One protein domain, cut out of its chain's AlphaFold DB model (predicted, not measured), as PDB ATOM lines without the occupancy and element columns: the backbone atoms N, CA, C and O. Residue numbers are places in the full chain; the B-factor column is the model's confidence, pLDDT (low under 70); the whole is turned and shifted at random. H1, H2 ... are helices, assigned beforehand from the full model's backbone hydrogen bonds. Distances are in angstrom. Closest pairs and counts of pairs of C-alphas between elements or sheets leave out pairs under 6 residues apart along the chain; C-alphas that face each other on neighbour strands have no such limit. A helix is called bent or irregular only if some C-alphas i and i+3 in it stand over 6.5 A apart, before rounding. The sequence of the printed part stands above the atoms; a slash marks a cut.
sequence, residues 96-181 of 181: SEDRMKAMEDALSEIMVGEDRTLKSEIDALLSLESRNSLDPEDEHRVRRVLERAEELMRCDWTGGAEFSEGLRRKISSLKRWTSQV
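Overview. This is residues 96 to 181 of the 181 residues of an uncharacterized protein of candidate division MSBL1 archaeon SCGC-AAA382A03 (UniProt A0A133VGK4). The long helix H3 runs roughly along the length of a five-helix cluster; H4 folds back beside its later part as a helical hairpin, and the short H5 packs on its earlier part. H2 crosses H3, and the last residues of H1 meet the first residues of H2 at a corner. The printed part has 86 residues with five named helices, H1 to H5 in order along the chain, and no named strand; the class is all helix. The whole is compact, with a radius of gyration of the C-alphas of 13.0 A, and spans 39 by 26 by 23 A, only just elongated.

Along the chain. Find C-alpha 136 at (148.351, 182.478, 149.493); from there H3 runs over residues 136 to 154, 28.0 A, to C-alpha 154 at (169.965, 199.001, 143.062). H3 is only just irregular: its C-alphas 137 and 140 are 7.0 A apart. H4, residues 159 to 170, is 18.5 A long and irregular, with C-alphas 160 and 163 8.6 A apart. H5, residues 174 to 178, measures 7.6 A. Look back to C-alpha 96 at (171.284, 214.805, 150.068) for H1, residues 96 to 109, 20.1 A long. H2, residues 118 to 130, measures 18.2 A.

Arrangement. Start at H3, which with H2 is a hub, each touching three other helices. H3, with residues 142 to 149 alone, touches H2 at a steep tilt of 45 degrees, opposite ways; the closest C-alphas, of Leu 118 and Val 145, are 6.5 A apart. H3 and H4 form a hairpin at a shallow tilt of 5 degrees, opposite ways; they only just touch, with 3 pairs of C-alphas within 8 A, the closest being Met 153 and Ser 164 at 5.2 A. H3, with residues 139 to 146 alone, touches H5, closest at the C-alphas of Glu 139 and Trp 177, 6.3 A. H1, with residues 107 to 109 alone, touches residues 118 to 120 of H2, about perpendicular at 76 degrees; the closest C-alphas, of Ser 108 and Lys 119, are 5.2 A apart. H1 and H5 are apart, as are H2 and H4. In H1 and H2 every O i to N i+4 pair is within hydrogen-bond range; in H3 13 of 15 are, in H4 6 of 8, and in H5 0 of 1, where 2 of 2 O i to N i+3 pairs are.

Size, cuts and confidence. The two C-alphas farthest apart are those of Ser 96 and Pro 136, 39.6 A. The printed part has no cut, and no link is long. Look for low confidence at residues 179 to 181, which have pLDDT under 70; the mean of the printed part is 91.4.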
ATOM      1  N   SER A  96     171.813 216.079 149.552       95.06
ATOM      2  CA  SER A  96     171.284 214.805 150.068       95.06
ATOM      3  C   SER A  96     169.757 214.776 150.062       95.06
ATOM      4  O   SER A  96     169.183 213.763 149.672       95.06
ATOM      5  N   GLU A  97     169.123 215.888 150.430       95.94
ATOM      6  CA  GLU A  97     167.667 216.037 150.484       95.94
ATOM      7  C   GLU A  97     167.022 215.834 149.110       95.94
ATOM      8  O   GLU A  97     166.096 215.036 148.981       95.94
ATOM      9  N   ASP A  98     167.572 216.456 148.063       96.69
ATOM     10  CA  ASP A  98     167.066 216.292 146.696       96.69
ATOM     11  C   ASP A  98     167.195 214.842 146.216       96.69
ATOM     12  O   ASP A  98     166.294 214.305 145.575       96.69
ATOM     13  N   ARG A  99     168.307 214.176 146.552       96.38
ATOM     14  CA  ARG A  99     168.519 212.764 146.198       96.38
ATOM     15  C   ARG A  99     167.546 211.846 146.928       96.38
ATOM     16  O   ARG A  99     167.036 210.922 146.306       96.38
ATOM     17  N   MET A 100     167.285 212.091 148.213       97.12
ATOM     18  CA  MET A 100     166.286 211.337 148.977       97.12
ATOM     19  C   MET A 100     164.893 211.536 148.379       97.12
ATOM     20  O   MET A 100     164.212 210.560 148.073       97.12
ATOM     21  N   LYS A 101     164.513 212.789 148.117       96.56
ATOM     22  CA  LYS A 101     163.235 213.119 147.489       96.56
ATOM     23  C   LYS A 101     163.061 212.413 146.143       96.56
ATOM     24  O   LYS A 101     162.025 211.805 145.913       96.56
ATOM     25  N   ALA A 102     164.088 212.399 145.294       96.94
ATOM     26  CA  ALA A 102     164.048 211.691 144.013       96.94
ATOM     27  C   ALA A 102     163.791 210.178 144.159       96.94
ATOM     28  O   ALA A 102     163.118 209.582 143.318       96.94
ATOM     29  N   MET A 103     164.312 209.549 145.219       97.56
ATOM     30  CA  MET A 103     164.032 208.141 145.520       97.56
ATOM     31  C   MET A 103     162.583 207.931 145.978       97.56
ATOM     32  O   MET A 103     161.937 206.969 145.564       97.56
ATOM     33  N   GLU A 104     162.064 208.820 146.828       96.56
ATOM     34  CA  GLU A 104     160.681 208.764 147.320       96.56
ATOM     35  C   GLU A 104     159.650 209.039 146.218       96.56
ATOM     36  O   GLU A 104     158.599 208.385 146.176       96.56
ATOM     37  N   ASP A 105     159.963 209.966 145.315       95.81
ATOM     38  CA  ASP A 105     159.162 210.275 144.135       95.81
ATOM     39  C   ASP A 105     159.117 209.043 143.215       95.81
ATOM     40  O   ASP A 105     158.029 208.558 142.906       95.81
ATOM     41  N   ALA A 106     160.264 208.422 142.904       95.81
ATOM     42  CA  ALA A 106     160.302 207.184 142.117       95.81
ATOM     43  C   ALA A 106     159.507 206.037 142.768       95.81
ATOM     44  O   ALA A 106     158.718 205.366 142.102       95.81
ATOM     45  N   LEU A 107     159.632 205.843 144.086       96.31
ATOM     46  CA  LEU A 107     158.832 204.861 144.831       96.31
ATOM     47  C   LEU A 107     157.319 205.108 144.682       96.31
ATOM     48  O   LEU A 107     156.521 204.165 144.700       96.31
ATOM     49  N   SER A 108     156.924 206.374 144.548       93.69
ATOM     50  CA  SER A 108     155.533 206.805 144.404       93.69
ATOM     51  C   SER A 108     155.030 206.764 142.958       93.69
ATOM     52  O   SER A 108     153.819 206.813 142.767       93.69
ATOM     53  N   GLU A 109     155.910 206.647 141.960       91.19
ATOM     54  CA  GLU A 109     155.558 206.647 140.532       91.19
ATOM     55  C   GLU A 109     155.650 205.267 139.864       91.19
ATOM     56  O   GLU A 109     154.901 204.994 138.923       91.19
ATOM     57  N   ILE A 110     156.520 204.374 140.351       92.69
ATOM     58  CA  ILE A 110     156.664 203.018 139.802       92.69
ATOM     59  C   ILE A 110     155.348 202.254 139.956       92.69
ATOM     60  O   ILE A 110     154.870 202.055 141.069       92.69
ATOM     61  N   MET A 111     154.780 201.771 138.853       90.69
ATOM     62  CA  MET A 111     153.544 200.981 138.852       90.69
ATOM     63  C   MET A 111     153.832 199.487 139.039       90.69
ATOM     64  O   MET A 111     154.700 198.922 138.375       90.69
ATOM     65  N   VAL A 112     153.072 198.830 139.918       87.75
ATOM     66  CA  VAL A 112     153.185 197.384 140.215       87.75
ATOM     67  C   VAL A 112     151.915 196.621 139.794       87.75
ATOM     68  O   VAL A 112     151.904 195.391 139.740       87.75
ATOM     69  N   GLY A 113     150.866 197.339 139.394       81.19
ATOM     70  CA  GLY A 113     149.620 196.820 138.824       81.19
ATOM     71  C   GLY A 113     148.981 197.838 137.875       81.19
ATOM     72  O   GLY A 113     149.643 198.785 137.457       81.19
ATOM     73  N   GLU A 114     147.701 197.652 137.544       75.38
ATOM     74  CA  GLU A 114     146.973 198.576 136.655       75.38
ATOM     75  C   GLU A 114     146.745 199.953 137.299       75.38
ATOM     76  O   GLU A 114     146.785 200.973 136.615       75.38
ATOM     77  N   ASP A 115     146.549 199.991 138.617       82.62
ATOM     78  CA  ASP A 115     146.092 201.173 139.354       82.62
ATOM     79  C   ASP A 115     146.902 201.471 140.628       82.62
ATOM     80  O   ASP A 115     146.594 202.422 141.348       82.62
ATOM     81  N   ARG A 116     147.954 200.690 140.908       88.44
ATOM     82  CA  ARG A 116     148.749 200.817 142.137       88.44
ATOM     83  C   ARG A 116     150.220 201.077 141.878       88.44
ATOM     84  O   ARG A 116     150.884 200.371 141.112       88.44
ATOM     85  N   THR A 117     150.726 202.063 142.604       93.69
ATOM     86  CA  THR A 117     152.147 202.393 142.682       93.69
ATOM     87  C   THR A 117     152.835 201.482 143.693       93.69
ATOM     88  O   THR A 117     152.186 200.968 144.610       93.69
ATOM     89  N   LEU A 118     154.148 201.309 143.574       95.50
ATOM     90  CA  LEU A 118     154.961 200.489 144.463       95.50
ATOM     91  C   LEU A 118     154.780 200.912 145.921       95.50
ATOM     92  O   LEU A 118     154.543 200.060 146.774       95.50
ATOM     93  N   LYS A 119     154.780 202.223 146.199       96.62
ATOM     94  CA  LYS A 119     154.464 202.766 147.527       96.62
ATOM     95  C   LYS A 119     153.107 202.287 148.047       96.62
ATOM     96  O   LYS A 119     153.040 201.721 149.134       96.62
ATOM     97  N   SER A 120     152.044 202.507 147.269       96.12
ATOM     98  CA  SER A 120     150.677 202.166 147.683       96.12
ATOM     99  C   SER A 120     150.474 200.664 147.875       96.12
ATOM    100  O   SER A 120     149.776 200.255 148.799       96.12
ATOM    101  N   GLU A 121     151.116 199.837 147.049       96.44
ATOM    102  CA  GLU A 121     151.009 198.385 147.143       96.44
ATOM    103  C   GLU A 121     151.795 197.840 148.342       96.44
ATOM    104  O   GLU A 121     151.286 196.977 149.052       96.44
ATOM    105  N   ILE A 122     152.982 198.391 148.637       96.69
ATOM    106  CA  ILE A 122     153.707 198.102 149.885       96.69
ATOM    107  C   ILE A 122     152.821 198.423 151.090       96.69
ATOM    108  O   ILE A 122     152.664 197.586 151.976       96.69
ATOM    109  N   ASP A 123     152.226 199.618 151.126       96.38
ATOM    110  CA  ASP A 123     151.386 200.045 152.248       96.38
ATOM    111  C   ASP A 123     150.139 199.152 152.393       96.38
ATOM    112  O   ASP A 123     149.770 198.776 153.509       96.38
ATOM    113  N   ALA A 124     149.526 198.746 151.276       95.12
ATOM    114  CA  ALA A 124     148.389 197.831 151.268       95.12
ATOM    115  C   ALA A 124     148.755 196.433 151.796       95.12
ATOM    116  O   ALA A 124     148.050 195.905 152.656       95.12
ATOM    117  N   LEU A 125     149.859 195.844 151.325       95.31
ATOM    118  CA  LEU A 125     150.308 194.517 151.761       95.31
ATOM    119  C   LEU A 125     150.725 194.514 153.236       95.31
ATOM    120  O   LEU A 125     150.346 193.605 153.969       95.31
ATOM    121  N   LEU A 126     151.421 195.553 153.707       95.38
ATOM    122  CA  LEU A 126     151.754 195.698 155.129       95.38
ATOM    123  C   LEU A 126     150.501 195.868 155.996       95.38
ATOM    124  O   LEU A 126     150.444 195.362 157.118       95.38
ATOM    125  N   SER A 127     149.470 196.546 155.481       95.44
ATOM    126  CA  SER A 127     148.187 196.647 156.178       95.44
ATOM    127  C   SER A 127     147.503 195.283 156.304       95.44
ATOM    128  O   SER A 127     147.042 194.948 157.397       95.44
ATOM    129  N   LEU A 128     147.491 194.476 155.238       94.19
ATOM    130  CA  LEU A 128     146.964 193.107 155.272       94.19
ATOM    131  C   LEU A 128     147.768 192.220 156.228       94.19
ATOM    132  O   LEU A 128     147.178 191.510 157.042       94.19
ATOM    133  N   GLU A 129     149.098 192.323 156.205       92.12
ATOM    134  CA  GLU A 129     149.984 191.578 157.101       92.12
ATOM    135  C   GLU A 129     149.712 191.898 158.571       92.12
ATOM    136  O   GLU A 129     149.524 190.994 159.379       92.12
ATOM    137  N   SER A 130     149.605 193.186 158.921       92.94
ATOM    138  CA  SER A 130     149.336 193.607 160.303       92.94
ATOM    139  C   SER A 130     147.989 193.110 160.843       92.94
ATOM    140  O   SER A 130     147.805 193.006 162.056       92.94
ATOM    141  N   ARG A 131     147.050 192.784 159.946       93.81
ATOM    142  CA  ARG A 131     145.724 192.235 160.256       93.81
ATOM    143  C   ARG A 131     145.665 190.710 160.122       93.81
ATOM    144  O   ARG A 131     144.578 190.152 160.244       93.81
ATOM    145  N   ASN A 132     146.793 190.041 159.856       89.12
ATOM    146  CA  ASN A 132     146.867 188.612 159.522       89.12
ATOM    147  C   ASN A 132     145.873 188.209 158.415       89.12
ATOM    148  O   ASN A 132     145.248 187.156 158.484       89.12
ATOM    149  N   SER A 133     145.678 189.093 157.433       92.12
ATOM    150  CA  SER A 133     144.726 188.930 156.324       92.12
ATOM    151  C   SER A 133     145.415 188.719 154.973       92.12
ATOM    152  O   SER A 133     144.738 188.756 153.955       92.12
ATOM    153  N   LEU A 134     146.743 188.558 154.959       89.81
ATOM    154  CA  LEU A 134     147.460 188.066 153.782       89.81
ATOM    155  C   LEU A 134     147.145 186.584 153.599       89.81
ATOM    156  O   LEU A 134     147.211 185.814 154.563       89.81
ATOM    157  N   ASP A 135     146.833 186.193 152.372       88.56
ATOM    158  CA  ASP A 135     146.550 184.810 152.004       88.56
ATOM    159  C   ASP A 135     147.512 184.312 150.900       88.56
ATOM    160  O   ASP A 135     148.324 185.083 150.380       88.56
ATOM    161  N   PRO A 136     147.493 183.010 150.551       86.12
ATOM    162  CA  PRO A 136     148.351 182.478 149.493       86.12
ATOM    163  C   PRO A 136     148.090 183.090 148.111       86.12
ATOM    164  O   PRO A 136     148.990 183.106 147.272       86.12
ATOM    165  N   GLU A 137     146.886 183.611 147.853       87.38
ATOM    166  CA  GLU A 137     146.614 184.305 146.600       87.38
ATOM    167  C   GLU A 137     147.394 185.619 146.537       87.38
ATOM    168  O   GLU A 137     147.761 186.029 145.445       87.38
ATOM    169  N   ASP A 138     147.768 186.241 147.656       91.06
ATOM    170  CA  ASP A 138     148.584 187.461 147.676       91.06
ATOM    171  C   ASP A 138     150.085 187.242 147.400       91.06
ATOM    172  O   ASP A 138     150.812 188.212 147.159       91.06
ATOM    173  N   GLU A 139     150.575 185.998 147.370       90.88
ATOM    174  CA  GLU A 139     152.006 185.686 147.208       90.88
ATOM    175  C   GLU A 139     152.607 186.340 145.952       90.88
ATOM    176  O   GLU A 139     153.671 186.966 145.991       90.88
ATOM    177  N   HIS A 140     151.894 186.266 144.826       91.12
ATOM    178  CA  HIS A 140     152.353 186.849 143.566       91.12
ATOM    179  C   HIS A 140     152.456 188.383 143.625       91.12
ATOM    180  O   HIS A 140     153.318 188.966 142.956       91.12
ATOM    181  N   ARG A 141     151.604 189.042 144.424       93.38
ATOM    182  CA  ARG A 141     151.645 190.493 144.656       93.38
ATOM    183  C   ARG A 141     152.862 190.850 145.498       93.38
ATOM    184  O   ARG A 141     153.615 191.748 145.121       93.38
ATOM    185  N   VAL A 142     153.097 190.097 146.575       94.31
ATOM    186  CA  VAL A 142     154.272 190.264 147.438       94.31
ATOM    187  C   VAL A 142     155.559 190.098 146.637       94.31
ATOM    188  O   VAL A 142     156.408 190.990 146.667       94.31
ATOM    189  N   ARG A 143     155.692 189.015 145.863       94.00
ATOM    190  CA  ARG A 143     156.885 188.770 145.041       94.00
ATOM    191  C   ARG A 143     157.162 189.932 144.091       94.00
ATOM    192  O   ARG A 143     158.277 190.444 144.063       94.00
ATOM    193  N   ARG A 144     156.135 190.404 143.379       94.12
ATOM    194  CA  ARG A 144     156.261 191.526 142.441       94.12
ATOM    195  C   ARG A 144     156.709 192.813 143.138       94.12
ATOM    196  O   ARG A 144     157.551 193.534 142.612       94.12
ATOM    197  N   VAL A 145     156.165 193.110 144.319       95.69
ATOM    198  CA  VAL A 145     156.587 194.267 145.122       95.69
ATOM    199  C   VAL A 145     158.043 194.152 145.548       95.69
ATOM    200  O   VAL A 145     158.780 195.130 145.438       95.69
ATOM    201  N   LEU A 146     158.465 192.979 146.022       95.81
ATOM    202  CA  LEU A 146     159.842 192.759 146.458       95.81
ATOM    203  C   LEU A 146     160.825 192.899 145.291       95.81
ATOM    204  O   LEU A 146     161.810 193.619 145.429       95.81
ATOM    205  N   GLU A 147     160.521 192.307 144.133       95.00
ATOM    206  CA  GLU A 147     161.320 192.444 142.907       95.00
ATOM    207  C   GLU A 147     161.480 193.920 142.505       95.00
ATOM    208  O   GLU A 147     162.598 194.409 142.339       95.00
ATOM    209  N   ARG A 148     160.375 194.674 142.437       95.00
ATOM    210  CA  ARG A 148     160.405 196.101 142.071       95.00
ATOM    211  C   ARG A 148     161.105 196.975 143.108       95.00
ATOM    212  O   ARG A 148     161.820 197.910 142.748       95.00
ATOM    213  N   ALA A 149     160.938 196.677 144.394       96.19
ATOM    214  CA  ALA A 149     161.674 197.357 145.452       96.19
ATOM    215  C   ALA A 149     163.181 197.092 145.334       96.19
ATOM    216  O   ALA A 149     163.979 198.011 145.515       96.19
ATOM    217  N   GLU A 150     163.589 195.865 145.004       95.62
ATOM    218  CA  GLU A 150     164.995 195.524 144.780       95.62
ATOM    219  C   GLU A 150     165.595 196.246 143.574       95.62
ATOM    220  O   GLU A 150     166.707 196.767 143.685       95.62
ATOM    221  N   GLU A 151     164.866 196.340 142.462       94.62
ATOM    222  CA  GLU A 151     165.263 197.143 141.299       94.62
ATOM    223  C   GLU A 151     165.508 198.610 141.684       94.62
ATOM    224  O   GLU A 151     166.579 199.156 141.400       94.62
ATOM    225  N   LEU A 152     164.579 199.228 142.422       95.94
ATOM    226  CA  LEU A 152     164.731 200.611 142.883       95.94
ATOM    227  C   LEU A 152     165.930 200.775 143.834       95.94
ATOM    228  O   LEU A 152     166.702 201.725 143.706       95.94
ATOM    229  N   MET A 153     166.141 199.834 144.761       96.06
ATOM    230  CA  MET A 153     167.276 199.861 145.694       96.06
ATOM    231  C   MET A 153     168.635 199.728 144.997       96.06
ATOM    232  O   MET A 153     169.629 200.282 145.469       96.06
ATOM    233  N   ARG A 154     168.720 199.032 143.854       94.56
ATOM    234  CA  ARG A 154     169.965 199.001 143.062       94.56
ATOM    235  C   ARG A 154     170.361 200.406 142.615       94.56
ATOM    236  O   ARG A 154     171.550 200.740 142.636       94.56
ATOM    237  N   CYS A 155     169.372 201.249 142.335       94.25
ATOM    238  CA  CYS A 155     169.532 202.626 141.881       94.25
ATOM    239  C   CYS A 155     169.667 203.650 143.017       94.25
ATOM    240  O   CYS A 155     169.677 204.847 142.740       94.25
ATOM    241  N   ASP A 156     169.814 203.207 144.272       95.38
ATOM    242  CA  ASP A 156     169.867 204.106 145.426       95.38
ATOM    243  C   ASP A 156     170.906 205.219 145.256       95.38
ATOM    244  O   ASP A 156     172.104 204.962 145.042       95.38
ATOM    245  N   TRP A 157     170.397 206.449 145.334       95.06
ATOM    246  CA  TRP A 157     171.124 207.691 145.131       95.06
ATOM    247  C   TRP A 157     171.550 208.377 146.434       95.06
ATOM    248  O   TRP A 157     172.352 209.322 146.405       95.06
ATOM    249  N   THR A 158     171.035 207.924 147.574       93.19
ATOM    250  CA  THR A 158     171.306 208.509 148.891       93.19
ATOM    251  C   THR A 158     172.733 208.225 149.362       93.19
ATOM    252  O   THR A 158     173.456 207.393 148.802       93.19
ATOM    253  N   GLY A 159     173.209 208.998 150.344       85.31
ATOM    254  CA  GLY A 159     174.485 208.701 150.998       85.31
ATOM    255  C   GLY A 159     174.363 207.391 151.774       85.31
ATOM    256  O   GLY A 159     173.342 207.160 152.400       85.31
ATOM    257  N   GLY A 160     175.356 206.503 151.686       82.94
ATOM    258  CA  GLY A 160     175.394 205.297 152.525       82.94
ATOM    259  C   GLY A 160     174.230 204.306 152.360       82.94
ATOM    260  O   GLY A 160     174.099 203.431 153.200       82.94
ATOM    261  N   ALA A 161     173.424 204.407 151.296       90.56
ATOM    262  CA  ALA A 161     172.233 203.578 151.067       90.56
ATOM    263  C   ALA A 161     171.097 203.754 152.102       90.56
ATOM    264  O   ALA A 161     170.312 202.830 152.330       90.56
ATOM    265  N   GLU A 162     170.981 204.946 152.696       95.12
ATOM    266  CA  GLU A 162     169.931 205.314 153.660       95.12
ATOM    267  C   GLU A 162     168.514 204.954 153.175       95.12
ATOM    268  O   GLU A 162     167.729 204.361 153.924       95.12
ATOM    269  N   PHE A 163     168.187 205.263 151.913       96.88
ATOM    270  CA  PHE A 163     166.882 204.929 151.338       96.88
ATOM    271  C   PHE A 163     166.666 203.412 151.287       96.88
ATOM    272  O   PHE A 163     165.636 202.912 151.744       96.88
ATOM    273  N   SER A 164     167.643 202.660 150.773       97.12
ATOM    274  CA  SER A 164     167.560 201.201 150.684       97.12
ATOM    275  C   SER A 164     167.435 200.550 152.052       97.12
ATOM    276  O   SER A 164     166.673 199.602 152.205       97.12
ATOM    277  N   GLU A 165     168.158 201.029 153.060       97.12
ATOM    278  CA  GLU A 165     168.045 200.515 154.426       97.12
ATOM    279  C   GLU A 165     166.665 200.795 155.030       97.12
ATOM    280  O   GLU A 165     166.077 199.923 155.682       97.12
ATOM    281  N   GLY A 166     166.115 201.989 154.800       96.81
ATOM    282  CA  GLY A 166     164.742 202.330 155.170       96.81
ATOM    283  C   GLY A 166     163.724 201.406 154.504       96.81
ATOM    284  O   GLY A 166     162.905 200.782 155.187       96.81
ATOM    285  N   LEU A 167     163.819 201.251 153.183       96.81
ATOM    286  CA  LEU A 167     162.904 200.422 152.405       96.81
ATOM    287  C   LEU A 167     163.013 198.937 152.777       96.81
ATOM    288  O   LEU A 167     161.986 198.296 152.991       96.81
ATOM    289  N   ARG A 168     164.228 198.395 152.955       96.81
ATOM    290  CA  ARG A 168     164.447 197.004 153.408       96.81
ATOM    291  C   ARG A 168     163.796 196.728 154.747       96.81
ATOM    292  O   ARG A 168     163.175 195.680 154.897       96.81
ATOM    293  N   ARG A 169     163.949 197.638 155.714       96.31
ATOM    294  CA  ARG A 169     163.301 197.499 157.024       96.31
ATOM    295  C   ARG A 169     161.786 197.479 156.867       96.31
ATOM    296  O   ARG A 169     161.147 196.580 157.409       96.31
ATOM    297  N   LYS A 170     161.242 198.400 156.066       95.88
ATOM    298  CA  LYS A 170     159.802 198.519 155.813       95.88
ATOM    299  C   LYS A 170     159.196 197.247 155.208       95.88
ATOM    300  O   LYS A 170     158.144 196.827 155.660       95.88
ATOM    301  N   ILE A 171     159.859 196.619 154.235       95.81
ATOM    302  CA  ILE A 171     159.343 195.420 153.537       95.81
ATOM    303  C   ILE A 171     159.838 194.092 154.135       95.81
ATOM    304  O   ILE A 171     159.620 193.029 153.556       95.81
ATOM    305  N   SER A 172     160.556 194.124 155.263       94.38
ATOM    306  CA  SER A 172     161.238 192.942 155.816       94.38
ATOM    307  C   SER A 172     160.286 191.819 156.232       94.38
ATOM    308  O   SER A 172     160.625 190.646 156.074       94.38
ATOM    309  N   SER A 173     159.104 192.168 156.736       91.88
ATOM    310  CA  SER A 173     158.073 191.224 157.171       91.88
ATOM    311  C   SER A 173     157.473 190.457 155.987       91.88
ATOM    312  O   SER A 173     157.423 189.225 156.013       91.88
ATOM    313  N   LEU A 174     157.226 191.160 154.876       91.75
ATOM    314  CA  LEU A 174     156.704 190.594 153.629       91.75
ATOM    315  C   LEU A 174     157.592 189.486 153.035       91.75
ATOM    316  O   LEU A 174     157.080 188.564 152.410       91.75
ATOM    317  N   LYS A 175     158.914 189.503 153.261       88.31
ATOM    318  CA  LYS A 175     159.837 188.480 152.717       88.31
ATOM    319  C   LYS A 175     159.508 187.051 153.156       88.31
ATOM    320  O   LYS A 175     159.800 186.095 152.433       88.31
ATOM    321  N   ARG A 176     158.880 186.896 154.324       86.62
ATOM    322  CA  ARG A 176     158.485 185.588 154.872       86.62
ATOM    323  C   ARG A 176     157.473 184.870 153.978       86.62
ATOM    324  O   ARG A 176     157.482 183.647 153.932       86.62
ATOM    325  N   TRP A 177     156.687 185.626 153.216       83.56
ATOM    326  CA  TRP A 177     155.680 185.119 152.284       83.56
ATOM    327  C   TRP A 177     156.257 184.615 150.961       83.56
ATOM    328  O   TRP A 177     155.553 183.985 150.193       83.56
ATOM    329  N   THR A 178     157.544 184.856 150.707       75.88
ATOM    330  CA  THR A 178     158.244 184.389 149.495       75.88
ATOM    331  C   THR A 178     159.272 183.289 149.774       75.88
ATOM    332  O   THR A 178     159.972 182.857 148.869       75.88
ATOM    333  N   SER A 179     159.385 182.839 151.030       57.75
ATOM    334  CA  SER A 179     160.413 181.887 151.491       57.75
ATOM    335  C   SER A 179     159.970 180.411 151.429       57.75
ATOM    336  O   SER A 179     160.540 179.583 152.135       57.75
ATOM    337  N   GLN A 180     158.943 180.077 150.639       46.22
ATOM    338  CA  GLN A 180     158.431 178.703 150.481       46.22
ATOM    339  C   GLN A 180     158.857 178.011 149.170       46.22
ATOM    340  O   GLN A 180     158.234 177.024 148.778       46.22
ATOM    341  N   VAL A 181     159.938 178.464 148.525       38.59
ATOM    342  CA  VAL A 181     160.558 177.760 147.382       38.59
ATOM    343  C   VAL A 181     161.978 177.333 147.718       38.59
ATOM    344  O   VAL A 181     162.748 178.198 148.190       38.59
TER     345      VAL A 181